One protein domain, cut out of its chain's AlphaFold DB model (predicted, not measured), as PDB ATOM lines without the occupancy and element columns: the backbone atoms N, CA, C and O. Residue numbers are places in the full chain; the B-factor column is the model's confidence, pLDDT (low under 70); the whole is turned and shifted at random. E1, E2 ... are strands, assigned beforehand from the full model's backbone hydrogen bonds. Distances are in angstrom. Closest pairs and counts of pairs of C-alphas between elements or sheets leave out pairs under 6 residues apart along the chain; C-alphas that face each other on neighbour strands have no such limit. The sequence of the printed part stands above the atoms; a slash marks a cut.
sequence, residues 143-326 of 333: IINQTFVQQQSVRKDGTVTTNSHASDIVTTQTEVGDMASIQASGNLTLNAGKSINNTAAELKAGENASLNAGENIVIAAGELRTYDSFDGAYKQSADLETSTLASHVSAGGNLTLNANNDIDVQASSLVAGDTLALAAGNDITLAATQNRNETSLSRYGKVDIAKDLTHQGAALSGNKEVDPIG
ATOM      1  N   ILE A 143      17.258 -33.526 -11.017       98.94
ATOM      2  CA  ILE A 143      18.173 -32.436 -11.362       98.94
ATOM      3  C   ILE A 143      19.596 -32.958 -11.174       98.94
ATOM      4  O   ILE A 143      19.957 -33.418 -10.093       98.94
ATOM      5  N   ILE A 144      20.392 -32.924 -12.239       98.94
ATOM      6  CA  ILE A 144      21.750 -33.471 -12.272       98.94
ATOM      7  C   ILE A 144      22.705 -32.343 -12.648       98.94
ATOM      8  O   ILE A 144      22.648 -31.832 -13.763       98.94
ATOM      9  N   ASN A 145      23.593 -31.971 -11.734       98.88
ATOM     10  CA  ASN A 145      24.709 -31.066 -11.975       98.88
ATOM     11  C   ASN A 145      26.002 -31.873 -11.856       98.88
ATOM     12  O   ASN A 145      26.344 -32.345 -10.772       98.88
ATOM     13  N   GLN A 146      26.687 -32.109 -12.970       98.50
ATOM     14  CA  GLN A 146      27.801 -33.047 -12.994       98.50
ATOM     15  C   GLN A 146      28.911 -32.578 -13.923       98.50
ATOM     16  O   GLN A 146      28.692 -32.320 -15.102       98.50
ATOM     17  N   THR A 147      30.136 -32.549 -13.415       97.81
ATOM     18  CA  THR A 147      31.312 -32.371 -14.270       97.81
ATOM     19  C   THR A 147      31.574 -33.653 -15.050       97.81
ATOM     20  O   THR A 147      31.560 -34.753 -14.489       97.81
ATOM     21  N   PHE A 148      31.798 -33.526 -16.355       92.38
ATOM     22  CA  PHE A 148      32.222 -34.639 -17.188       92.38
ATOM     23  C   PHE A 148      33.591 -35.134 -16.717       92.38
ATOM     24  O   PHE A 148      34.557 -34.373 -16.666       92.38
ATOM     25  N   VAL A 149      33.660 -36.419 -16.377       90.25
ATOM     26  CA  VAL A 149      34.884 -37.108 -15.972       90.25
ATOM     27  C   VAL A 149      34.932 -38.431 -16.723       90.25
ATOM     28  O   VAL A 149      34.035 -39.263 -16.576       90.25
ATOM     29  N   GLN A 150      35.973 -38.636 -17.524       89.12
ATOM     30  CA  GLN A 150      36.164 -39.859 -18.297       89.12
ATOM     31  C   GLN A 150      37.583 -40.379 -18.116       89.12
ATOM     32  O   GLN A 150      38.559 -39.753 -18.516       89.12
ATOM     33  N   GLN A 151      37.705 -41.580 -17.557       92.06
ATOM     34  CA  GLN A 151      38.978 -42.292 -17.521       92.06
ATOM     35  C   GLN A 151      39.214 -42.975 -18.871       92.06
ATOM     36  O   GLN A 151      38.364 -43.737 -19.346       92.06
ATOM     37  N   GLN A 152      40.367 -42.715 -19.480       90.94
ATOM     38  CA  GLN A 152      40.854 -43.403 -20.671       90.94
ATOM     39  C   GLN A 152      42.141 -44.138 -20.318       90.94
ATOM     40  O   GLN A 152      43.004 -43.611 -19.624       90.94
ATOM     41  N   SER A 153      42.258 -45.389 -20.753       91.94
ATOM     42  CA  SER A 153      43.423 -46.224 -20.473       91.94
ATOM     43  C   SER A 153      43.936 -46.894 -21.735       91.94
ATOM     44  O   SER A 153      43.164 -47.198 -22.641       91.94
ATOM     45  N   VAL A 154      45.236 -47.157 -21.778       92.19
ATOM     46  CA  VAL A 154      45.902 -47.880 -22.864       92.19
ATOM     47  C   VAL A 154      46.428 -49.199 -22.315       92.19
ATOM     48  O   VAL A 154      47.038 -49.227 -21.247       92.19
ATOM     49  N   ARG A 155      46.185 -50.296 -23.031       91.25
ATOM     50  CA  ARG A 155      46.717 -51.628 -22.719       91.25
ATOM     51  C   ARG A 155      48.128 -51.824 -23.272       91.25
ATOM     52  O   ARG A 155      48.560 -51.109 -24.172       91.25
ATOM     53  N   LYS A 156      48.832 -52.858 -22.799       89.25
ATOM     54  CA  LYS A 156      50.152 -53.277 -23.310       89.25
ATOM     55  C   LYS A 156      50.176 -53.528 -24.824       89.25
ATOM     56  O   LYS A 156      51.219 -53.350 -25.443       89.25
ATOM     57  N   ASP A 157      49.053 -53.934 -25.416       89.44
ATOM     58  CA  ASP A 157      48.908 -54.153 -26.861       89.44
ATOM     59  C   ASP A 157      48.605 -52.869 -27.665       89.44
ATOM     60  O   ASP A 157      48.464 -52.924 -28.886       89.44
ATOM     61  N   GLY A 158      48.520 -51.716 -26.995       89.25
ATOM     62  CA  GLY A 158      48.221 -50.415 -27.591       89.25
ATOM     63  C   GLY A 158      46.730 -50.109 -27.751       89.25
ATOM     64  O   GLY A 158      46.390 -49.037 -28.250       89.25
ATOM     65  N   THR A 159      45.823 -51.001 -27.339       90.62
ATOM     66  CA  THR A 159      44.378 -50.746 -27.431       90.62
ATOM     67  C   THR A 159      43.894 -49.783 -26.345       90.62
ATOM     68  O   THR A 159      44.343 -49.834 -25.198       90.62
ATOM     69  N   VAL A 160      42.947 -48.909 -26.700       91.56
ATOM     70  CA  VAL A 160      42.303 -47.973 -25.765       91.56
ATOM     71  C   VAL A 160      41.095 -48.638 -25.106       91.56
ATOM     72  O   VAL A 160      40.315 -49.338 -25.754       91.56
ATOM     73  N   THR A 161      40.921 -48.423 -23.806       89.44
ATOM     74  CA  THR A 161      39.798 -48.941 -23.028       89.44
ATOM     75  C   THR A 161      39.376 -47.972 -21.931       89.44
ATOM     76  O   THR A 161      40.180 -47.201 -21.418       89.44
ATOM     77  N   THR A 162      38.109 -48.045 -21.539       88.88
ATOM     78  CA  THR A 162      37.562 -47.325 -20.382       88.88
ATOM     79  C   THR A 162      37.672 -48.129 -19.082       88.88
ATOM     80  O   THR A 162      37.417 -47.595 -18.008       88.88
ATOM     81  N   ASN A 163      38.073 -49.406 -19.144       89.94
ATOM     82  CA  ASN A 163      38.336 -50.209 -17.950       89.94
ATOM     83  C   ASN A 163      39.751 -49.931 -17.417       89.94
ATOM     84  O   ASN A 163      40.705 -50.626 -17.769       89.94
ATOM     85  N   SER A 164      39.863 -48.933 -16.541       85.12
ATOM     86  CA  SER A 164      41.111 -48.469 -15.911       85.12
ATOM     87  C   SER A 164      41.724 -49.420 -14.875       85.12
ATOM     88  O   SER A 164      42.775 -49.125 -14.306       85.12
ATOM     89  N   HIS A 165      41.079 -50.563 -14.623       86.50
ATOM     90  CA  HIS A 165      41.485 -51.557 -13.628       86.50
ATOM     91  C   HIS A 165      41.929 -52.889 -14.257       86.50
ATOM     92  O   HIS A 165      42.153 -53.868 -13.543       86.50
ATOM     93  N   ALA A 166      42.048 -52.960 -15.588       86.06
ATOM     94  CA  ALA A 166      42.571 -54.152 -16.248       86.06
ATOM     95  C   ALA A 166      44.055 -54.385 -15.888       86.06
ATOM     96  O   ALA A 166      44.833 -53.451 -15.711       86.06
ATOM     97  N   SER A 167      44.468 -55.649 -15.778       87.25
ATOM     98  CA  SER A 167      45.823 -56.018 -15.333       87.25
ATOM     99  C   SER A 167      46.932 -55.689 -16.339       87.25
ATOM    100  O   SER A 167      48.113 -55.782 -16.016       87.25
ATOM    101  N   ASP A 168      46.560 -55.382 -17.577       90.88
ATOM    102  CA  ASP A 168      47.448 -55.090 -18.698       90.88
ATOM    103  C   ASP A 168      47.432 -53.611 -19.103       90.88
ATOM    104  O   ASP A 168      47.948 -53.274 -20.168       90.88
ATOM    105  N   ILE A 169      46.872 -52.727 -18.272       91.81
ATOM    106  CA  ILE A 169      46.976 -51.281 -18.475       91.81
ATOM    107  C   ILE A 169      48.438 -50.842 -18.348       91.81
ATOM    108  O   ILE A 169      49.133 -51.232 -17.411       91.81
ATOM    109  N   VAL A 170      48.891 -50.014 -19.291       92.31
ATOM    110  CA  VAL A 170      50.190 -49.330 -19.241       92.31
ATOM    111  C   VAL A 170      50.067 -47.881 -18.810       92.31
ATOM    112  O   VAL A 170      50.943 -47.408 -18.101       92.31
ATOM    113  N   THR A 171      48.984 -47.202 -19.188       93.69
ATOM    114  CA  THR A 171      48.701 -45.839 -18.739       93.69
ATOM    115  C   THR A 171      47.196 -45.612 -18.602       93.69
ATOM    116  O   THR A 171      46.414 -46.164 -19.383       93.69
ATOM    117  N   THR A 172      46.790 -44.822 -17.614       93.25
ATOM    118  CA  THR A 172      45.439 -44.287 -17.431       93.25
ATOM    119  C   THR A 172      45.553 -42.791 -17.216       93.25
ATOM    120  O   THR A 172      46.317 -42.350 -16.362       93.25
ATOM    121  N   GLN A 173      44.715 -42.033 -17.912       90.50
ATOM    122  CA  GLN A 173      44.515 -40.617 -17.660       90.50
ATOM    123  C   GLN A 173      43.026 -40.346 -17.477       90.50
ATOM    124  O   GLN A 173      42.178 -40.938 -18.150       90.50
ATOM    125  N   THR A 174      42.707 -39.432 -16.568       90.75
ATOM    126  CA  THR A 174      41.356 -38.887 -16.452       90.75
ATOM    127  C   THR A 174      41.258 -37.601 -17.257       90.75
ATOM    128  O   THR A 174      42.041 -36.675 -17.044       90.75
ATOM    129  N   GLU A 175      40.306 -37.564 -18.181       89.50
ATOM    130  CA  GLU A 175      39.837 -36.359 -18.853       89.50
ATOM    131  C   GLU A 175      38.734 -35.723 -18.003       89.50
ATOM    132  O   GLU A 175      37.842 -36.417 -17.507       89.50
ATOM    133  N   VAL A 176      38.820 -34.409 -17.814       89.50
ATOM    134  CA  VAL A 176      37.905 -33.630 -16.977       89.50
ATOM    135  C   VAL A 176      37.447 -32.430 -17.793       89.50
ATOM    136  O   VAL A 176      38.281 -31.712 -18.341       89.50
ATOM    137  N   GLY A 177      36.133 -32.243 -17.901       88.56
ATOM    138  CA  GLY A 177      35.555 -31.043 -18.502       88.56
ATOM    139  C   GLY A 177      35.591 -29.850 -17.548       88.56
ATOM    140  O   GLY A 177      36.038 -29.956 -16.405       88.56
ATOM    141  N   ASP A 178      35.057 -28.716 -17.991       91.62
ATOM    142  CA  ASP A 178      34.846 -27.580 -17.094       91.62
ATOM    143  C   ASP A 178      33.931 -27.977 -15.930       91.62
ATOM    144  O   ASP A 178      33.048 -28.834 -16.070       91.62
ATOM    145  N   MET A 179      34.149 -27.362 -14.765       94.88
ATOM    146  CA  MET A 179      33.333 -27.640 -13.589       94.88
ATOM    147  C   MET A 179      31.887 -27.225 -13.861       94.88
ATOM    148  O   MET A 179      31.610 -26.056 -14.127       94.88
ATOM    149  N   ALA A 180      30.961 -28.179 -13.770       98.38
ATOM    150  CA  ALA A 180      29.546 -27.879 -13.911       98.38
ATOM    151  C   ALA A 180      29.110 -26.938 -12.782       98.38
ATOM    152  O   ALA A 180      29.363 -27.213 -11.605       98.38
ATOM    153  N   SER A 181      28.473 -25.824 -13.137       98.75
ATOM    154  CA  SER A 181      28.077 -24.808 -12.164       98.75
ATOM    155  C   SER A 181      26.636 -24.351 -12.353       98.75
ATOM    156  O   SER A 181      26.172 -24.132 -13.473       98.75
ATOM    157  N   ILE A 182      25.931 -24.205 -11.229       98.94
ATOM    158  CA  ILE A 182      24.616 -23.567 -11.154       98.94
ATOM    159  C   ILE A 182      24.708 -22.465 -10.099       98.94
ATOM    160  O   ILE A 182      24.893 -22.752  -8.913       98.94
ATOM    161  N   GLN A 183      24.627 -21.209 -10.532       98.81
ATOM    162  CA  GLN A 183      24.969 -20.054  -9.703       98.81
ATOM    163  C   GLN A 183      23.897 -18.962  -9.759       98.81
ATOM    164  O   GLN A 183      23.559 -18.463 -10.825       98.81
ATOM    165  N   ALA A 184      23.408 -18.543  -8.597       98.81
ATOM    166  CA  ALA A 184      22.530 -17.389  -8.434       98.81
ATOM    167  C   ALA A 184      23.253 -16.292  -7.640       98.81
ATOM    168  O   ALA A 184      23.840 -16.595  -6.597       98.81
ATOM    169  N   SER A 185      23.215 -15.024  -8.071       98.75
ATOM    170  CA  SER A 185      23.683 -13.920  -7.207       98.75
ATOM    171  C   SER A 185      22.711 -13.600  -6.069       98.75
ATOM    172  O   SER A 185      23.148 -13.170  -5.006       98.75
ATOM    173  N   GLY A 186      21.429 -13.868  -6.275       98.75
ATOM    174  CA  GLY A 186      20.356 -13.908  -5.293       98.75
ATOM    175  C   GLY A 186      20.063 -15.345  -4.867       98.75
ATOM    176  O   GLY A 186      20.922 -16.016  -4.284       98.75
ATOM    177  N   ASN A 187      18.843 -15.823  -5.131       98.94
ATOM    178  CA  ASN A 187      18.351 -17.100  -4.608       98.94
ATOM    179  C   ASN A 187      18.474 -18.255  -5.616       98.94
ATOM    180  O   ASN A 187      18.146 -18.117  -6.797       98.94
ATOM    181  N   LEU A 188      18.872 -19.430  -5.121       98.94
ATOM    182  CA  LEU A 188      18.914 -20.684  -5.875       98.94
ATOM    183  C   LEU A 188      17.817 -21.629  -5.379       98.94
ATOM    184  O   LEU A 188      17.773 -21.971  -4.199       98.94
ATOM    185  N   THR A 189      16.951 -22.097  -6.273       98.94
ATOM    186  CA  THR A 189      15.928 -23.100  -5.955       98.94
ATOM    187  C   THR A 189      16.003 -24.272  -6.925       98.94
ATOM    188  O   THR A 189      15.856 -24.098  -8.133       98.94
ATOM    189  N   LEU A 190      16.187 -25.480  -6.395       98.94
ATOM    190  CA  LEU A 190      16.139 -26.732  -7.146       98.94
ATOM    191  C   LEU A 190      14.985 -27.585  -6.611       98.94
ATOM    192  O   LEU A 190      14.991 -27.957  -5.441       98.94
ATOM    193  N   ASN A 191      14.013 -27.912  -7.460       98.94
ATOM    194  CA  ASN A 191      12.896 -28.795  -7.130       98.94
ATOM    195  C   ASN A 191      12.903 -30.004  -8.069       98.94
ATOM    196  O   ASN A 191      12.632 -29.866  -9.262       98.94
ATOM    197  N   ALA A 192      13.201 -31.188  -7.540       98.94
ATOM    198  CA  ALA A 192      13.183 -32.435  -8.293       98.94
ATOM    199  C   ALA A 192      12.062 -33.352  -7.799       98.94
ATOM    200  O   ALA A 192      11.961 -33.637  -6.606       98.94
ATOM    201  N   GLY A 193      11.255 -33.870  -8.724       98.88
ATOM    202  CA  GLY A 193      10.246 -34.888  -8.430       98.88
ATOM    203  C   GLY A 193      10.852 -36.197  -7.917       98.88
ATOM    204  O   GLY A 193      10.188 -36.926  -7.187       98.88
ATOM    205  N   LYS A 194      12.115 -36.474  -8.267       98.81
ATOM    206  CA  LYS A 194      12.925 -37.580  -7.741       98.81
ATOM    207  C   LYS A 194      14.130 -37.050  -6.977       98.81
ATOM    208  O   LYS A 194      13.968 -36.586  -5.857       98.81
ATOM    209  N   SER A 195      15.328 -37.105  -7.557       98.94
ATOM    210  CA  SER A 195      16.573 -36.831  -6.837       98.94
ATOM    211  C   SER A 195      17.320 -35.606  -7.368       98.94
ATOM    212  O   SER A 195      17.220 -35.254  -8.547       98.94
ATOM    213  N   ILE A 196      18.115 -34.976  -6.502       98.94
ATOM    214  CA  ILE A 196      19.096 -33.948  -6.875       98.94
ATOM    215  C   ILE A 196      20.492 -34.553  -6.735       98.94
ATOM    216  O   ILE A 196      20.839 -35.060  -5.672       98.94
ATOM    217  N   ASN A 197      21.298 -34.489  -7.792       98.88
ATOM    218  CA  ASN A 197      22.661 -35.017  -7.809       98.88
ATOM    219  C   ASN A 197      23.638 -33.900  -8.178       98.88
ATOM    220  O   ASN A 197      23.507 -33.303  -9.246       98.88
ATOM    221  N   ASN A 198      24.618 -33.638  -7.317       98.81
ATOM    222  CA  ASN A 198      25.701 -32.690  -7.553       98.81
ATOM    223  C   ASN A 198      27.055 -33.404  -7.438       98.81
ATOM    224  O   ASN A 198      27.550 -33.639  -6.330       98.81
ATOM    225  N   THR A 199      27.650 -33.742  -8.581       98.44
ATOM    226  CA  THR A 199      28.847 -34.592  -8.647       98.44
ATOM    227  C   THR A 199      30.024 -33.853  -9.264       98.44
ATOM    228  O   THR A 199      29.964 -33.462 -10.430       98.44
ATOM    229  N   ALA A 200      31.111 -33.701  -8.502       97.88
ATOM    230  CA  ALA A 200      32.279 -32.909  -8.891       97.88
ATOM    231  C   ALA A 200      31.924 -31.487  -9.370       97.88
ATOM    232  O   ALA A 200      32.518 -30.987 -10.324       97.88
ATOM    233  N   ALA A 201      30.913 -30.864  -8.766       98.56
ATOM    234  CA  ALA A 201      30.241 -29.696  -9.326       98.56
ATOM    235  C   ALA A 201      29.897 -28.637  -8.264       98.56
ATOM    236  O   ALA A 201      29.929 -28.907  -7.056       98.56
ATOM    237  N   GLU A 202      29.577 -27.421  -8.715       98.75
ATOM    238  CA  GLU A 202      29.278 -26.270  -7.858       98.75
ATOM    239  C   GLU A 202      27.797 -25.872  -7.917       98.75
ATOM    240  O   GLU A 202      27.227 -25.674  -8.992       98.75
ATOM    241  N   LEU A 203      27.196 -25.694  -6.739       98.88
ATOM    242  CA  LEU A 203      25.922 -25.004  -6.543       98.88
ATOM    243  C   LEU A 203      26.159 -23.789  -5.650       98.88
ATOM    244  O   LEU A 203      26.698 -23.918  -4.548       98.88
ATOM    245  N   LYS A 204      25.742 -22.606  -6.095       98.88
ATOM    246  CA  LYS A 204      26.010 -21.367  -5.362       98.88
ATOM    247  C   LYS A 204      24.828 -20.413  -5.380       98.88
ATOM    248  O   LYS A 204      24.270 -20.139  -6.436       98.88
ATOM    249  N   ALA A 205      24.506 -19.866  -4.216       98.88
ATOM    250  CA  ALA A 205      23.602 -18.737  -4.052       98.88
ATOM    251  C   ALA A 205      24.313 -17.601  -3.310       98.88
ATOM    252  O   ALA A 205      24.992 -17.840  -2.309       98.88
ATOM    253  N   GLY A 206      24.151 -16.362  -3.767       98.75
ATOM    254  CA  GLY A 206      24.587 -15.193  -3.003       98.75
ATOM    255  C   GLY A 206      23.665 -14.887  -1.819       98.75
ATOM    256  O   GLY A 206      24.138 -14.386  -0.802       98.75
ATOM    257  N   GLU A 207      22.389 -15.271  -1.903       98.75
ATOM    258  CA  GLU A 207      21.429 -15.248  -0.797       98.75
ATOM    259  C   GLU A 207      21.119 -16.679  -0.333       98.75
ATOM    260  O   GLU A 207      22.007 -17.360   0.176       98.75
ATOM    261  N   ASN A 208      19.878 -17.154  -0.475       98.81
ATOM    262  CA  ASN A 208      19.465 -18.460   0.027       98.81
ATOM    263  C   ASN A 208      19.508 -19.525  -1.071       98.81
ATOM    264  O   ASN A 208      19.184 -19.261  -2.230       98.81
ATOM    265  N   ALA A 209      19.832 -20.755  -0.682       98.81
ATOM    266  CA  ALA A 209      19.719 -21.929  -1.533       98.81
ATOM    267  C   ALA A 209      18.733 -22.938  -0.926       98.81
ATOM    268  O   ALA A 209      18.830 -23.278   0.253       98.81
ATOM    269  N   SER A 210      17.803 -23.431  -1.742       98.88
ATOM    270  CA  SER A 210      16.816 -24.448  -1.371       98.88
ATOM    271  C   SER A 210      16.849 -25.601  -2.368       98.88
ATOM    272  O   SER A 210      16.592 -25.414  -3.558       98.88
ATOM    273  N   LEU A 211      17.196 -26.792  -1.884       98.88
ATOM    274  CA  LEU A 211      17.238 -28.034  -2.650       98.88
ATOM    275  C   LEU A 211      16.139 -28.954  -2.117       98.88
ATOM    276  O   LEU A 211      16.233 -29.422  -0.986       98.88
ATOM    277  N   ASN A 212      15.111 -29.221  -2.921       98.88
ATOM    278  CA  ASN A 212      13.979 -30.070  -2.553       98.88
ATOM    279  C   ASN A 212      13.895 -31.269  -3.501       98.88
ATOM    280  O   ASN A 212      13.706 -31.099  -4.709       98.88
ATOM    281  N   ALA A 213      14.014 -32.473  -2.952       98.88
ATOM    282  CA  ALA A 213      13.976 -33.726  -3.693       98.88
ATOM    283  C   ALA A 213      12.840 -34.629  -3.198       98.88
ATOM    284  O   ALA A 213      12.685 -34.866  -1.998       98.88
ATOM    285  N   GLY A 214      12.066 -35.172  -4.137       98.75
ATOM    286  CA  GLY A 214      11.037 -36.172  -3.862       98.75
ATOM    287  C   GLY A 214      11.581 -37.522  -3.379       98.75
ATOM    288  O   GLY A 214      10.822 -38.294  -2.798       98.75
ATOM    289  N   GLU A 215      12.871 -37.789  -3.591       98.62
ATOM    290  CA  GLU A 215      13.609 -38.970  -3.139       98.62
ATOM    291  C   GLU A 215      14.886 -38.539  -2.397       98.62
ATOM    292  O   GLU A 215      14.803 -38.257  -1.205       98.62
ATOM    293  N   ASN A 216      16.041 -38.458  -3.073       98.81
ATOM    294  CA  ASN A 216      17.353 -38.279  -2.437       98.81
ATOM    295  C   ASN A 216      18.057 -36.981  -2.860       98.81
ATOM    296  O   ASN A 216      17.853 -36.477  -3.969       98.81
ATOM    297  N   ILE A 217      18.966 -36.488  -2.018       98.81
ATOM    298  CA  ILE A 217      19.954 -35.467  -2.395       98.81
ATOM    299  C   ILE A 217      21.356 -36.051  -2.235       98.81
ATOM    300  O   ILE A 217      21.745 -36.428  -1.136       98.81
ATOM    301  N   VAL A 218      22.132 -36.078  -3.319       98.75
ATOM    302  CA  VAL A 218      23.504 -36.604  -3.333       98.75
ATOM    303  C   VAL A 218      24.482 -35.504  -3.730       98.75
ATOM    304  O   VAL A 218      24.399 -34.955  -4.828       98.75
ATOM    305  N   ILE A 219      25.439 -35.202  -2.852       98.62
ATOM    306  CA  ILE A 219      26.527 -34.244  -3.068       98.62
ATOM    307  C   ILE A 219      27.854 -35.004  -2.978       98.62
ATOM    308  O   ILE A 219      28.361 -35.258  -1.885       98.62
ATOM    309  N   ALA A 220      28.418 -35.388  -4.120       97.75
ATOM    310  CA  ALA A 220      29.552 -36.308  -4.172       97.75
ATOM    311  C   ALA A 220      30.751 -35.732  -4.927       97.75
ATOM    312  O   ALA A 220      30.607 -35.045  -5.937       97.75
ATOM    313  N   ALA A 221      31.956 -36.055  -4.468       96.38
ATOM    314  CA  ALA A 221      33.167 -35.805  -5.235       96.38
ATOM    315  C   ALA A 221      33.277 -36.768  -6.430       96.38
ATOM    316  O   ALA A 221      32.864 -37.925  -6.352       96.38
ATOM    317  N   GLY A 222      33.897 -36.311  -7.515       94.94
ATOM    318  CA  GLY A 222      34.378 -37.180  -8.588       94.94
ATOM    319  C   GLY A 222      35.733 -37.799  -8.244       94.94
ATOM    320  O   GLY A 222      36.490 -37.250  -7.444       94.94
ATOM    321  N   GLU A 223      36.061 -38.925  -8.871       93.62
ATOM    322  CA  GLU A 223      37.382 -39.554  -8.766       93.62
ATOM    323  C   GLU A 223      38.225 -39.225 -10.000       93.62
ATOM    324  O   GLU A 223      37.821 -39.474 -11.137       93.62
ATOM    325  N   LEU A 224      39.429 -38.715  -9.764       93.94
ATOM    326  CA  LEU A 224      40.480 -38.592 -10.761       93.94
ATOM    327  C   LEU A 224      41.498 -39.701 -10.534       93.94
ATOM    328  O   LEU A 224      41.874 -39.993  -9.399       93.94
ATOM    329  N   ARG A 225      41.950 -40.304 -11.627       94.19
ATOM    330  CA  ARG A 225      42.926 -41.388 -11.645       94.19
ATOM    331  C   ARG A 225      43.982 -41.138 -12.712       94.19
ATOM    332  O   ARG A 225      43.643 -40.968 -13.888       94.19
ATOM    333  N   THR A 226      45.237 -41.224 -12.297       94.00
ATOM    334  CA  THR A 226      46.397 -41.330 -13.179       94.00
ATOM    335  C   THR A 226      47.155 -42.596 -12.824       94.00
ATOM    336  O   THR A 226      47.352 -42.920 -11.654       94.00
ATOM    337  N   TYR A 227      47.534 -43.359 -13.836       95.00
ATOM    338  CA  TYR A 227      48.330 -44.562 -13.659       95.00
ATOM    339  C   TYR A 227      49.338 -44.639 -14.786       95.00
ATOM    340  O   TYR A 227      48.957 -44.461 -15.934       95.00
ATOM    341  N   ASP A 228      50.579 -44.975 -14.475       94.06
ATOM    342  CA  ASP A 228      51.603 -45.255 -15.466       94.06
ATOM    343  C   ASP A 228      52.405 -46.464 -15.029       94.06
ATOM    344  O   ASP A 228      52.747 -46.629 -13.862       94.06
ATOM    345  N   SER A 229      52.732 -47.335 -15.974       93.06
ATOM    346  CA  SER A 229      53.595 -48.470 -15.706       93.06
ATOM    347  C   SER A 229      54.600 -48.697 -16.816       93.06
ATOM    348  O   SER A 229      54.369 -48.449 -17.998       93.06
ATOM    349  N   PHE A 230      55.754 -49.191 -16.398       90.00
ATOM    350  CA  PHE A 230      56.877 -49.524 -17.241       90.00
ATOM    351  C   PHE A 230      57.289 -50.962 -16.959       90.00
ATOM    352  O   PHE A 230      57.542 -51.333 -15.812       90.00
ATOM    353  N   ASP A 231      57.403 -51.757 -18.016       90.00
ATOM    354  CA  ASP A 231      57.798 -53.158 -17.948       90.00
ATOM    355  C   ASP A 231      59.034 -53.376 -18.826       90.00
ATOM    356  O   ASP A 231      58.957 -53.419 -20.054       90.00
ATOM    357  N   GLY A 232      60.204 -53.438 -18.190       86.75
ATOM    358  CA  GLY A 232      61.487 -53.678 -18.839       86.75
ATOM    359  C   GLY A 232      62.186 -54.912 -18.274       86.75
ATOM    360  O   GLY A 232      61.951 -55.329 -17.143       86.75
ATOM    361  N   ALA A 233      63.130 -55.466 -19.040       88.50
ATOM    362  CA  ALA A 233      63.777 -56.749 -18.732       88.50
ATOM    363  C   ALA A 233      64.398 -56.855 -17.320       88.50
ATOM    364  O   ALA A 233      64.440 -57.939 -16.746       88.50
ATOM    365  N   TYR A 234      64.884 -55.744 -16.759       89.25
ATOM    366  CA  TYR A 234      65.552 -55.711 -15.446       89.25
ATOM    367  C   TYR A 234      64.898 -54.754 -14.442       89.25
ATOM    368  O   TYR A 234      65.335 -54.675 -13.291       89.25
ATOM    369  N   LYS A 235      63.884 -54.005 -14.884       91.44
ATOM    370  CA  LYS A 235      63.201 -52.979 -14.099       91.44
ATOM    371  C   LYS A 235      61.730 -52.969 -14.485       91.44
ATOM    372  O   LYS A 235      61.421 -52.755 -15.651       91.44
ATOM    373  N   GLN A 236      60.862 -53.097 -13.494       93.00
ATOM    374  CA  GLN A 236      59.441 -52.797 -13.639       93.00
ATOM    375  C   GLN A 236      59.092 -51.675 -12.675       93.00
ATOM    376  O   GLN A 236      59.627 -51.640 -11.565       93.00
ATOM    377  N   SER A 237      58.245 -50.747 -13.085       93.94
ATOM    378  CA  SER A 237      57.711 -49.732 -12.185       93.94
ATOM    379  C   SER A 237      56.256 -49.441 -12.493       93.94
ATOM    380  O   SER A 237      55.836 -49.589 -13.637       93.94
ATOM    381  N   ALA A 238      55.506 -49.038 -11.480       94.44
ATOM    382  CA  ALA A 238      54.146 -48.558 -11.636       94.44
ATOM    383  C   ALA A 238      53.905 -47.418 -10.652       94.44
ATOM    384  O   ALA A 238      54.231 -47.561  -9.477       94.44
ATOM    385  N   ASP A 239      53.322 -46.337 -11.141       95.25
ATOM    386  CA  ASP A 239      52.923 -45.178 -10.362       95.25
ATOM    387  C   ASP A 239      51.403 -45.036 -10.487       95.25
ATOM    388  O   ASP A 239      50.839 -45.124 -11.579       95.25
ATOM    389  N   LEU A 240      50.727 -44.886  -9.353       94.69
ATOM    390  CA  LEU A 240      49.284 -44.729  -9.250       94.69
ATOM    391  C   LEU A 240      48.970 -43.512  -8.390       94.69
ATOM    392  O   LEU A 240      49.374 -43.458  -7.230       94.69
ATOM    393  N   GLU A 241      48.152 -42.619  -8.927       95.69
ATOM    394  CA  GLU A 241      47.542 -41.509  -8.209       95.69
ATOM    395  C   GLU A 241      46.017 -41.580  -8.351       95.69
ATOM    396  O   GLU A 241      45.478 -41.701  -9.455       95.69
ATOM    397  N   THR A 242      45.308 -41.520  -7.224       94.81
ATOM    398  CA  THR A 242      43.869 -41.254  -7.182       94.81
ATOM    399  C   THR A 242      43.599 -40.043  -6.306       94.81
ATOM    400  O   THR A 242      44.050 -39.989  -5.159       94.81
ATOM    401  N   SER A 243      42.826 -39.090  -6.817       93.69
ATOM    402  CA  SER A 243      42.463 -37.867  -6.103       93.69
ATOM    403  C   SER A 243      40.987 -37.524  -6.276       93.69
ATOM    404  O   SER A 243      40.369 -37.874  -7.276       93.69
ATOM    405  N   THR A 244      40.421 -36.781  -5.334       93.00
ATOM    406  CA  THR A 244      39.029 -36.320  -5.374       93.00
ATOM    407  C   THR A 244      38.872 -34.967  -6.061       93.00
ATOM    408  O   THR A 244      39.564 -34.012  -5.707       93.00
ATOM    409  N   LEU A 245      37.879 -34.849  -6.940       94.75
ATOM    410  CA  LEU A 245      37.339 -33.578  -7.420       94.75
ATOM    411  C   LEU A 245      36.072 -33.248  -6.620       94.75
ATOM    412  O   LEU A 245      34.995 -33.760  -6.918       94.75
ATOM    413  N   ALA A 246      36.222 -32.461  -5.553       95.44
ATOM    414  CA  ALA A 246      35.155 -32.200  -4.584       95.44
ATOM    415  C   ALA A 246      33.975 -31.412  -5.177       95.44
ATOM    416  O   ALA A 246      34.162 -30.521  -6.009       95.44
ATOM    417  N   SER A 247      32.769 -31.702  -4.685       97.75
ATOM    418  CA  SER A 247      31.593 -30.861  -4.907       97.75
ATOM    419  C   SER A 247      31.478 -29.778  -3.838       97.75
ATOM    420  O   SER A 247      31.810 -29.997  -2.668       97.75
ATOM    421  N   HIS A 248      30.940 -28.623  -4.230       97.81
ATOM    422  CA  HIS A 248      30.743 -27.482  -3.341       97.81
ATOM    423  C   HIS A 248      29.312 -26.959  -3.465       97.81
ATOM    424  O   HIS A 248      28.849 -26.652  -4.560       97.81
ATOM    425  N   VAL A 249      28.612 -26.847  -2.339       98.75
ATOM    426  CA  VAL A 249      27.292 -26.214  -2.257       98.75
ATOM    427  C   VAL A 249      27.382 -25.072  -1.261       98.75
ATOM    428  O   VAL A 249      27.778 -25.284  -0.114       98.75
ATOM    429  N   SER A 250      27.034 -23.861  -1.688       98.69
ATOM    430  CA  SER A 250      27.117 -22.689  -0.824       98.69
ATOM    431  C   SER A 250      25.948 -21.722  -0.973       98.69
ATOM    432  O   SER A 250      25.394 -21.552  -2.058       98.69
ATOM    433  N   ALA A 251      25.597 -21.074   0.135       98.69
ATOM    434  CA  ALA A 251      24.632 -19.986   0.204       98.69
ATOM    435  C   ALA A 251      25.203 -18.853   1.064       98.69
ATOM    436  O   ALA A 251      25.752 -19.116   2.135       98.69
ATOM    437  N   GLY A 252      25.071 -17.598   0.632       98.44
ATOM    438  CA  GLY A 252      25.448 -16.441   1.455       98.44
ATOM    439  C   GLY A 252      24.509 -16.207   2.646       98.44
ATOM    440  O   GLY A 252      24.923 -15.614   3.639       98.44
ATOM    441  N   GLY A 253      23.276 -16.708   2.569       98.12
ATOM    442  CA  GLY A 253      22.290 -16.778   3.646       98.12
ATOM    443  C   GLY A 253      22.053 -18.221   4.087       98.12
ATOM    444  O   GLY A 253      22.985 -18.917   4.499       98.12
ATOM    445  N   ASN A 254      20.801 -18.674   4.017       98.19
ATOM    446  CA  ASN A 254      20.418 -20.023   4.429       98.19
ATOM    447  C   ASN A 254      20.652 -21.049   3.314       98.19
ATOM    448  O   ASN A 254      20.323 -20.797   2.155       98.19
ATOM    449  N   LEU A 255      21.153 -22.226   3.682       98.56
ATOM    450  CA  LEU A 255      21.228 -23.401   2.816       98.56
ATOM    451  C   LEU A 255      20.315 -24.488   3.385       98.56
ATOM    452  O   LEU A 255      20.571 -25.000   4.474       98.56
ATOM    453  N   THR A 256      19.281 -24.853   2.633       98.50
ATOM    454  CA  THR A 256      18.323 -25.893   3.021       98.50
ATOM    455  C   THR A 256      18.352 -27.043   2.022       98.50
ATOM    456  O   THR A 256      18.162 -26.829   0.824       98.50
ATOM    457  N   LEU A 257      18.558 -28.263   2.517       98.69
ATOM    458  CA  LEU A 257      18.418 -29.504   1.752       98.69
ATOM    459  C   LEU A 257      17.281 -30.325   2.364       98.69
ATOM    460  O   LEU A 257      17.366 -30.721   3.526       98.69
ATOM    461  N   ASN A 258      16.243 -30.591   1.574       98.50
ATOM    462  CA  ASN A 258      15.088 -31.397   1.956       98.50
ATOM    463  C   ASN A 258      14.964 -32.603   1.018       98.50
ATOM    464  O   ASN A 258      14.690 -32.438  -0.173       98.50
ATOM    465  N   ALA A 259      15.127 -33.805   1.558       98.50
ATOM    466  CA  ALA A 259      14.936 -35.064   0.852       98.50
ATOM    467  C   ALA A 259      13.861 -35.896   1.562       98.50
ATOM    468  O   ALA A 259      13.858 -36.004   2.788       98.50
ATOM    469  N   ASN A 260      12.954 -36.519   0.812       98.31
ATOM    470  CA  ASN A 260      11.981 -37.430   1.427       98.31
ATOM    471  C   ASN A 260      12.618 -38.743   1.903       98.31
ATOM    472  O   ASN A 260      12.066 -39.378   2.795       98.31
ATOM    473  N   ASN A 261      13.743 -39.149   1.310       97.81
ATOM    474  CA  ASN A 261      14.496 -40.337   1.690       97.81
ATOM    475  C   ASN A 261      15.824 -39.909   2.323       97.81
ATOM    476  O   ASN A 261      15.822 -39.571   3.502       97.81
ATOM    477  N   ASP A 262      16.917 -39.885   1.558       98.12
ATOM    478  CA  ASP A 262      18.274 -39.759   2.093       98.12
ATOM    479  C   ASP A 262      18.995 -38.485   1.615       98.12
ATOM    480  O   ASP A 262      18.760 -37.978   0.510       98.12
ATOM    481  N   ILE A 263      19.905 -37.975   2.450       98.44
ATOM    482  CA  ILE A 263      20.898 -36.959   2.067       98.44
ATOM    483  C   ILE A 263      22.295 -37.561   2.210       98.44
ATOM    484  O   ILE A 263      22.744 -37.816   3.326       98.44
ATOM    485  N   ASP A 264      23.022 -37.701   1.103       97.94
ATOM    486  CA  ASP A 264      24.385 -38.233   1.081       97.94
ATOM    487  C   ASP A 264      25.392 -37.154   0.671       97.94
ATOM    488  O   ASP A 264      25.339 -36.614  -0.435       97.94
ATOM    489  N   VAL A 265      26.357 -36.854   1.543       97.56
ATOM    490  CA  VAL A 265      27.460 -35.925   1.265       97.56
ATOM    491  C   VAL A 265      28.781 -36.676   1.345       97.56
ATOM    492  O   VAL A 265      29.203 -37.104   2.419       97.56
ATOM    493  N   GLN A 266      29.467 -36.817   0.213       96.44
ATOM    494  CA  GLN A 266      30.714 -37.568   0.103       96.44
ATOM    495  C   GLN A 266      31.862 -36.669  -0.354       96.44
ATOM    496  O   GLN A 266      31.825 -36.131  -1.463       96.44
ATOM    497  N   ALA A 267      32.900 -36.535   0.480       94.88
ATOM    498  CA  ALA A 267      34.124 -35.778   0.174       94.88
ATOM    499  C   ALA A 267      33.860 -34.367  -0.401       94.88
ATOM    500  O   ALA A 267      34.554 -33.906  -1.307       94.88
ATOM    501  N   SER A 268      32.814 -33.707   0.102       96.88
ATOM    502  CA  SER A 268      32.237 -32.475  -0.449       96.88
ATOM    503  C   SER A 268      31.881 -31.484   0.659       96.88
ATOM    504  O   SER A 268      31.814 -31.862   1.831       96.88
ATOM    505  N   SER A 269      31.644 -30.217   0.313       95.69
ATOM    506  CA  SER A 269      31.359 -29.167   1.301       95.69
ATOM    507  C   SER A 269      29.974 -28.540   1.155       95.69
ATOM    508  O   SER A 269      29.590 -28.166   0.045       95.69
ATOM    509  N   LEU A 270      29.294 -28.331   2.283       98.06
ATOM    510  CA  LEU A 270      28.076 -27.529   2.409       98.06
ATOM    511  C   LEU A 270      28.356 -26.304   3.286       98.06
ATOM    512  O   LEU A 270      28.752 -26.443   4.446       98.06
ATOM    513  N   VAL A 271      28.138 -25.106   2.749       97.88
ATOM    514  CA  VAL A 271      28.436 -23.846   3.442       97.88
ATOM    515  C   VAL A 271      27.224 -22.922   3.416       97.88
ATOM    516  O   VAL A 271      26.779 -22.504   2.354       97.88
ATOM    517  N   ALA A 272      26.719 -22.554   4.588       97.56
ATOM    518  CA  ALA A 272      25.717 -21.510   4.753       97.56
ATOM    519  C   ALA A 272      26.337 -20.287   5.435       97.56
ATOM    520  O   ALA A 272      27.034 -20.410   6.445       97.56
ATOM    521  N   GLY A 273      26.053 -19.098   4.916       97.06
ATOM    522  CA  GLY A 273      26.422 -17.851   5.575       97.06
ATOM    523  C   GLY A 273      25.589 -17.575   6.827       97.06
ATOM    524  O   GLY A 273      26.088 -16.905   7.726       97.06
ATOM    525  N   ASP A 274      24.387 -18.152   6.924       95.44
ATOM    526  CA  ASP A 274      23.516 -18.111   8.099       95.44
ATOM    527  C   ASP A 274      23.221 -19.528   8.630       95.44
ATOM    528  O   ASP A 274      24.027 -20.067   9.397       95.44
ATOM    529  N   THR A 275      22.086 -20.127   8.250       95.69
ATOM    530  CA  THR A 275      21.648 -21.444   8.736       95.69
ATOM    531  C   THR A 275      21.864 -22.527   7.687       95.69
ATOM    532  O   THR A 275      21.458 -22.374   6.535       95.69
ATOM    533  N   LEU A 276      22.457 -23.649   8.102       96.50
ATOM    534  CA  LEU A 276      22.492 -24.890   7.329       96.50
ATOM    535  C   LEU A 276      21.433 -25.849   7.883       96.50
ATOM    536  O   LEU A 276      21.583 -26.356   8.995       96.50
ATOM    537  N   ALA A 277      20.376 -26.096   7.113       95.50
ATOM    538  CA  ALA A 277      19.286 -26.994   7.479       95.50
ATOM    539  C   ALA A 277      19.294 -28.236   6.581       95.50
ATOM    540  O   ALA A 277      19.232 -28.125   5.354       95.50
ATOM    541  N   LEU A 278      19.356 -29.418   7.196       96.31
ATOM    542  CA  LEU A 278      19.293 -30.702   6.500       96.31
ATOM    543  C   LEU A 278      18.114 -31.505   7.048       96.31
ATOM    544  O   LEU A 278      18.081 -31.816   8.241       96.31
ATOM    545  N   ALA A 279      17.172 -31.852   6.177       96.19
ATOM    546  CA  ALA A 279      16.019 -32.673   6.512       96.19
ATOM    547  C   ALA A 279      15.929 -33.862   5.551       96.19
ATOM    548  O   ALA A 279      15.740 -33.687   4.348       96.19
ATOM    549  N   ALA A 280      16.051 -35.066   6.104       95.81
ATOM    550  CA  ALA A 280      15.892 -36.330   5.396       95.81
ATOM    551  C   ALA A 280      14.771 -37.133   6.068       95.81
ATOM    552  O   ALA A 280      14.641 -37.100   7.294       95.81
ATOM    553  N   GLY A 281      13.948 -37.839   5.292       96.00
ATOM    554  CA  GLY A 281      12.936 -38.730   5.867       96.00
ATOM    555  C   GLY A 281      13.529 -40.012   6.460       96.00
ATOM    556  O   GLY A 281      12.937 -40.581   7.378       96.00
ATOM    557  N   ASN A 282      14.696 -40.424   5.962       94.56
ATOM    558  CA  ASN A 282      15.453 -41.590   6.401       94.56
ATOM    559  C   ASN A 282      16.803 -41.148   6.997       94.56
ATOM    560  O   ASN A 282      16.831 -40.737   8.155       94.56
ATOM    561  N   ASP A 283      17.904 -41.220   6.238       95.69
ATOM    562  CA  ASP A 283      19.256 -41.016   6.757       95.69
ATOM    563  C   ASP A 283      19.952 -39.766   6.179       95.69
ATOM    564  O   ASP A 283      19.701 -39.307   5.063       95.69
ATOM    565  N   ILE A 284      20.880 -39.215   6.968       95.19
ATOM    566  CA  ILE A 284      21.849 -38.205   6.524       95.19
ATOM    567  C   ILE A 284      23.249 -38.809   6.661       95.19
ATOM    568  O   ILE A 284      23.730 -39.017   7.779       95.19
ATOM    569  N   THR A 285      23.918 -39.059   5.537       95.00
ATOM    570  CA  THR A 285      25.248 -39.677   5.482       95.00
ATOM    571  C   THR A 285      26.323 -38.648   5.158       95.00
ATOM    572  O   THR A 285      26.248 -37.936   4.160       95.00
ATOM    573  N   LEU A 286      27.387 -38.626   5.966       93.94
ATOM    574  CA  LEU A 286      28.599 -37.846   5.718       93.94
ATOM    575  C   LEU A 286      29.779 -38.803   5.550       93.94
ATOM    576  O   LEU A 286      30.243 -39.391   6.526       93.94
ATOM    577  N   ALA A 287      30.253 -38.965   4.319       91.94
ATOM    578  CA  ALA A 287      31.289 -39.931   3.974       91.94
ATOM    579  C   ALA A 287      32.581 -39.248   3.511       91.94
ATOM    580  O   ALA A 287      32.574 -38.205   2.852       91.94
ATOM    581  N   ALA A 288      33.712 -39.870   3.838       90.50
ATOM    582  CA  ALA A 288      35.008 -39.498   3.291       90.50
ATOM    583  C   ALA A 288      35.356 -40.360   2.069       90.50
ATOM    584  O   ALA A 288      34.943 -41.514   1.970       90.50
ATOM    585  N   THR A 289      36.179 -39.815   1.179       90.62
ATOM    586  CA  THR A 289      36.811 -40.557   0.079       90.62
ATOM    587  C   THR A 289      38.321 -40.570   0.281       90.62
ATOM    588  O   THR A 289      38.890 -39.670   0.896       90.62
ATOM    589  N   GLN A 290      38.988 -41.614  -0.199       90.38
ATOM    590  CA  GLN A 290      40.426 -41.792  -0.054       90.38
ATOM    591  C   GLN A 290      41.168 -41.335  -1.317       90.38
ATOM    592  O   GLN A 290      40.923 -41.853  -2.402       90.38
ATOM    593  N   ASN A 291      42.147 -40.451  -1.144       90.62
ATOM    594  CA  ASN A 291      43.188 -40.195  -2.132       90.62
ATOM    595  C   ASN A 291      44.375 -41.121  -1.860       90.62
ATOM    596  O   ASN A 291      44.689 -41.435  -0.704       90.62
ATOM    597  N   ARG A 292      45.028 -41.573  -2.925       93.88
ATOM    598  CA  ARG A 292      46.105 -42.560  -2.867       93.88
ATOM    599  C   ARG A 292      47.212 -42.173  -3.823       93.88
ATOM    600  O   ARG A 292      46.940 -42.007  -5.000       93.88
ATOM    601  N   ASN A 293      48.441 -42.179  -3.324       93.81
ATOM    602  CA  ASN A 293      49.649 -42.203  -4.139       93.81
ATOM    603  C   ASN A 293      50.391 -43.503  -3.852       93.81
ATOM    604  O   ASN A 293      50.632 -43.843  -2.696       93.81
ATOM    605  N   GLU A 294      50.711 -44.269  -4.885       95.75
ATOM    606  CA  GLU A 294      51.395 -45.548  -4.754       95.75
ATOM    607  C   GLU A 294      52.450 -45.674  -5.852       95.75
ATOM    608  O   GLU A 294      52.133 -45.577  -7.032       95.75
ATOM    609  N   THR A 295      53.703 -45.900  -5.463       93.69
ATOM    610  CA  THR A 295      54.807 -46.163  -6.392       93.69
ATOM    611  C   THR A 295      55.363 -47.547  -6.109       93.69
ATOM    612  O   THR A 295      55.720 -47.854  -4.967       93.69
ATOM    613  N   SER A 296      55.475 -48.375  -7.137       94.81
ATOM    614  CA  SER A 296      56.050 -49.713  -7.084       94.81
ATOM    615  C   SER A 296      57.267 -49.776  -7.991       94.81
ATOM    616  O   SER A 296      57.235 -49.314  -9.131       94.81
ATOM    617  N   LEU A 297      58.356 -50.361  -7.501       93.81
ATOM    618  CA  LEU A 297      59.596 -50.529  -8.242       93.81
ATOM    619  C   LEU A 297      60.160 -51.924  -8.003       93.81
ATOM    620  O   LEU A 297      60.583 -52.262  -6.904       93.81
ATOM    621  N   SER A 298      60.230 -52.715  -9.068       94.25
ATOM    622  CA  SER A 298      60.905 -54.005  -9.073       94.25
ATOM    623  C   SER A 298      62.243 -53.904  -9.799       94.25
ATOM    624  O   SER A 298      62.297 -53.480 -10.956       94.25
ATOM    625  N   ARG A 299      63.341 -54.297  -9.146       89.25
ATOM    626  CA  ARG A 299      64.675 -54.426  -9.757       89.25
ATOM    627  C   ARG A 299      65.355 -55.698  -9.289       89.25
ATOM    628  O   ARG A 299      65.486 -55.929  -8.089       89.25
ATOM    629  N   TYR A 300      65.832 -56.503 -10.237       85.81
ATOM    630  CA  TYR A 300      66.550 -57.755  -9.955       85.81
ATOM    631  C   TYR A 300      65.820 -58.670  -8.945       85.81
ATOM    632  O   TYR A 300      66.445 -59.264  -8.070       85.81
ATOM    633  N   GLY A 301      64.487 -58.744  -9.038       80.94
ATOM    634  CA  GLY A 301      63.645 -59.566  -8.160       80.94
ATOM    635  C   GLY A 301      63.341 -58.973  -6.778       80.94
ATOM    636  O   GLY A 301      62.628 -59.608  -6.006       80.94
ATOM    637  N   LYS A 302      63.841 -57.774  -6.451       90.06
ATOM    638  CA  LYS A 302      63.427 -57.014  -5.262       90.06
ATOM    639  C   LYS A 302      62.314 -56.047  -5.625       90.06
ATOM    640  O   LYS A 302      62.447 -55.369  -6.638       90.06
ATOM    641  N   VAL A 303      61.280 -55.972  -4.792       93.00
ATOM    642  CA  VAL A 303      60.128 -55.081  -4.965       93.00
ATOM    643  C   VAL A 303      60.098 -54.085  -3.811       93.00
ATOM    644  O   VAL A 303      60.023 -54.495  -2.655       93.00
ATOM    645  N   ASP A 304      60.136 -52.802  -4.146       95.38
ATOM    646  CA  ASP A 304      59.949 -51.683  -3.228       95.38
ATOM    647  C   ASP A 304      58.590 -51.035  -3.532       95.38
ATOM    648  O   ASP A 304      58.312 -50.708  -4.686       95.38
ATOM    649  N   ILE A 305      57.737 -50.862  -2.516       93.88
ATOM    650  CA  ILE A 305      56.436 -50.188  -2.640       93.88
ATOM    651  C   ILE A 305      56.391 -49.053  -1.621       93.88
ATOM    652  O   ILE A 305      56.574 -49.288  -0.427       93.88
ATOM    653  N   ALA A 306      56.126 -47.839  -2.093       94.75
ATOM    654  CA  ALA A 306      55.798 -46.692  -1.255       94.75
ATOM    655  C   ALA A 306      54.334 -46.316  -1.485       94.75
ATOM    656  O   ALA A 306      53.868 -46.317  -2.624       94.75
ATOM    657  N   LYS A 307      53.605 -46.041  -0.401       94.38
ATOM    658  CA  LYS A 307      52.171 -45.764  -0.445       94.38
ATOM    659  C   LYS A 307      51.788 -44.688   0.559       94.38
ATOM    660  O   LYS A 307      51.963 -44.891   1.759       94.38
ATOM    661  N   ASP A 308      51.169 -43.631   0.052       94.06
ATOM    662  CA  ASP A 308      50.579 -42.548   0.825       94.06
ATOM    663  C   ASP A 308      49.058 -42.550   0.643       94.06
ATOM    664  O   ASP A 308      48.537 -42.723  -0.461       94.06
ATOM    665  N   LEU A 309      48.334 -42.385   1.750       91.19
ATOM    666  CA  LEU A 309      46.873 -42.379   1.793       91.19
ATOM    667  C   LEU A 309      46.391 -41.159   2.576       91.19
ATOM    668  O   LEU A 309      46.756 -40.988   3.740       91.19
ATOM    669  N   THR A 310      45.525 -40.351   1.971       90.94
ATOM    670  CA  THR A 310      44.856 -39.224   2.643       90.94
ATOM    671  C   THR A 310      43.348 -39.338   2.471       90.94
ATOM    672  O   THR A 310      42.890 -39.795   1.431       90.94
ATOM    673  N   HIS A 311      42.561 -38.914   3.457       88.12
ATOM    674  CA  HIS A 311      41.098 -38.949   3.370       88.12
ATOM    675  C   HIS A 311      40.548 -37.533   3.193       88.12
ATOM    676  O   HIS A 311      40.884 -36.641   3.970       88.12
ATOM    677  N   GLN A 312      39.694 -37.344   2.190       88.56
ATOM    678  CA  GLN A 312      38.920 -36.129   1.972       88.56
ATOM    679  C   GLN A 312      37.527 -36.329   2.573       88.56
ATOM    680  O   GLN A 312      36.731 -37.111   2.059       88.56
ATOM    681  N   GLY A 313      37.254 -35.660   3.692       87.25
ATOM    682  CA  GLY A 313      35.970 -35.741   4.389       87.25
ATOM    683  C   GLY A 313      34.891 -34.839   3.790       87.25
ATOM    684  O   GLY A 313      35.180 -33.960   2.976       87.25
ATOM    685  N   ALA A 314      33.652 -35.042   4.240       88.69
ATOM    686  CA  ALA A 314      32.584 -34.065   4.076       88.69
ATOM    687  C   ALA A 314      32.735 -32.920   5.098       88.69
ATOM    688  O   ALA A 314      33.082 -33.167   6.256       88.69
ATOM    689  N   ALA A 315      32.476 -31.680   4.681       87.75
ATOM    690  CA  ALA A 315      32.589 -30.489   5.528       87.75
ATOM    691  C   ALA A 315      31.280 -29.693   5.539       87.75
ATOM    692  O   ALA A 315      30.733 -29.381   4.486       87.75
ATOM    693  N   LEU A 316      30.767 -29.379   6.729       88.00
ATOM    694  CA  LEU A 316      29.513 -28.651   6.914       88.00
ATOM    695  C   LEU A 316      29.767 -27.434   7.799       88.00
ATOM    696  O   LEU A 316      30.356 -27.568   8.873       88.00
ATOM    697  N   SER A 317      29.304 -26.259   7.377       87.31
ATOM    698  CA  SER A 317      29.395 -25.039   8.183       87.31
ATOM    699  C   SER A 317      28.178 -24.138   7.998       87.31
ATOM    700  O   SER A 317      27.792 -23.859   6.866       87.31
ATOM    701  N   GLY A 318      27.636 -23.633   9.107       78.81
ATOM    702  CA  GLY A 318      26.674 -22.531   9.163       78.81
ATOM    703  C   GLY A 318      27.104 -21.554  10.255       78.81
ATOM    704  O   GLY A 318      27.499 -21.992  11.338       78.81
ATOM    705  N   ASN A 319      27.087 -20.244   9.988       75.50
ATOM    706  CA  ASN A 319      27.592 -19.259  10.956       75.50
ATOM    707  C   ASN A 319      26.656 -19.052  12.153       75.50
ATOM    708  O   ASN A 319      27.112 -18.598  13.203       75.50
ATOM    709  N   LYS A 320      25.357 -19.329  11.996       69.75
ATOM    710  CA  LYS A 320      24.367 -19.163  13.069       69.75
ATOM    711  C   LYS A 320      23.935 -20.493  13.661       69.75
ATOM    712  O   LYS A 320      23.956 -20.638  14.879       69.75
ATOM    713  N   GLU A 321      23.551 -21.446  12.819       70.06
ATOM    714  CA  GLU A 321      23.004 -22.723  13.272       70.06
ATOM    715  C   GLU A 321      23.189 -23.808  12.204       70.06
ATOM    716  O   GLU A 321      23.068 -23.548  11.005       70.06
ATOM    717  N   VAL A 322      23.496 -25.024  12.653       69.50
ATOM    718  CA  VAL A 322      23.420 -26.241  11.843       69.50
ATOM    719  C   VAL A 322      22.344 -27.096  12.503       69.50
ATOM    720  O   VAL A 322      22.590 -27.611  13.594       69.50
ATOM    721  N   ASP A 323      21.162 -27.192  11.888       65.94
ATOM    722  CA  ASP A 323      20.011 -27.918  12.448       65.94
ATOM    723  C   ASP A 323      19.727 -29.192  11.635       65.94
ATOM    724  O   ASP A 323      19.166 -29.130  10.533       65.94
ATOM    725  N   PRO A 324      20.173 -30.358  12.128       59.00
ATOM    726  CA  PRO A 324      19.839 -31.630  11.526       59.00
ATOM    727  C   PRO A 324      18.550 -32.216  12.117       59.00
ATOM    728  O   PRO A 324      18.543 -32.771  13.220       59.00
ATOM    729  N   ILE A 325      17.470 -32.209  11.338       51.84
ATOM    730  CA  ILE A 325      16.240 -32.924  11.691       51.84
ATOM    731  C   ILE A 325      16.298 -34.299  11.011       51.84
ATOM    732  O   ILE A 325      16.064 -34.405   9.812       51.84
ATOM    733  N   GLY A 326      16.644 -35.346  11.777       46.41
ATOM    734  CA  GLY A 326      16.644 -36.740  11.289       46.41
ATOM    735  C   GLY A 326      17.896 -37.586  11.564       46.41
ATOM    736  O   GLY A 326      18.036 -38.646  10.976       46.41
TER     737      GLY A 326
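This is residues 143 to 326 of the 333 residues of the protein "Adenosine monophosphate-protein transferase and cysteine protease IbpA" of Grimontia marina (UniProt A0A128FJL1). The printed part is wound in stacked turns, a solenoid with three sides of short strands; from one corner of it a long, twisted sheet of three hairpins, E2 and E3, E10 and E11, E18 and E19, extends and makes the length. The three sides are the sheets E1 E6 E9 E14 E17, E4 E7 E12 E15 E20 and E5 E8 E13 E16 E21, each all parallel in that order; the long sheet, E2 E3 E10 E11 E18 E19, is all antiparallel. The printed part has 184 residues with 21 named strands, E1 to E21 in order along the chain, and no named helix; the class is all strand. The whole is loose, with a radius of gyration of the C-alphas of 20.4 A and spans of 62 by 30 by 28 A.

E1, residues 143 to 146, is an edge strand of the parallel sheet with E6, residues 196 to 199, E9, 217 to 220, E14, 263 to 266, and E17, 284 to 287; N 145 and O 197 are within hydrogen-bond range at 2.8 A. E1 runs on into E2, residues 149 to 155, at 47 degrees. E2 and E3, residues 169 to 176, are a hairpin, with N 150 and O 175 at 2.9 A. E3 is antiparallel to E10, residues 222 to 232, with N 172 and O 227 at 2.8 A. E10 and E11, residues 235 to 245, are a hairpin, with N 226 and O 241 at 2.9 A. E11 is antiparallel to E18, residues 289 to 299, with N 240 and O 294 at 2.8 A. E18 and E19, residues 302 to 312, are a hairpin, with N 293 and O 308 at 2.9 A. E9 runs on into E10 at 32 degrees, and E17 into E18 at 23 degrees. The second parallel sheet is E4, residues 181 to 184, E7, 202 to 205, E12, 248 to 251, E15, 269 to 272, and E20, 315 to 318, with N 184 and O 204 at 2.8 A. The third is E5, residues 188 to 192, E8, 209 to 213, E13, 255 to 259, E16, 275 to 280, and E21, 321 to 325, with N 190 and O 210 at 2.9 A. The closest C-alphas of E5 and E7, Leu 188 and Ala 205, are 5.4 A apart.

E1 begins at C-alpha 143, (18.173, -32.436, -11.362). E10 measures 33.3 A, E11 and E19 33.0 A each, and E18 32.6 A. E21 ends at C-alpha 325, (16.240, -32.924, 11.691).

The C-alphas farthest apart, of Gly 186 and Tyr 300, are 63.9 A apart. The printed part has no cut. The link from E2 to E3, 13 residues, is long; the other links are tight. Residue 320 and residues 322 to 326 have pLDDT under 70.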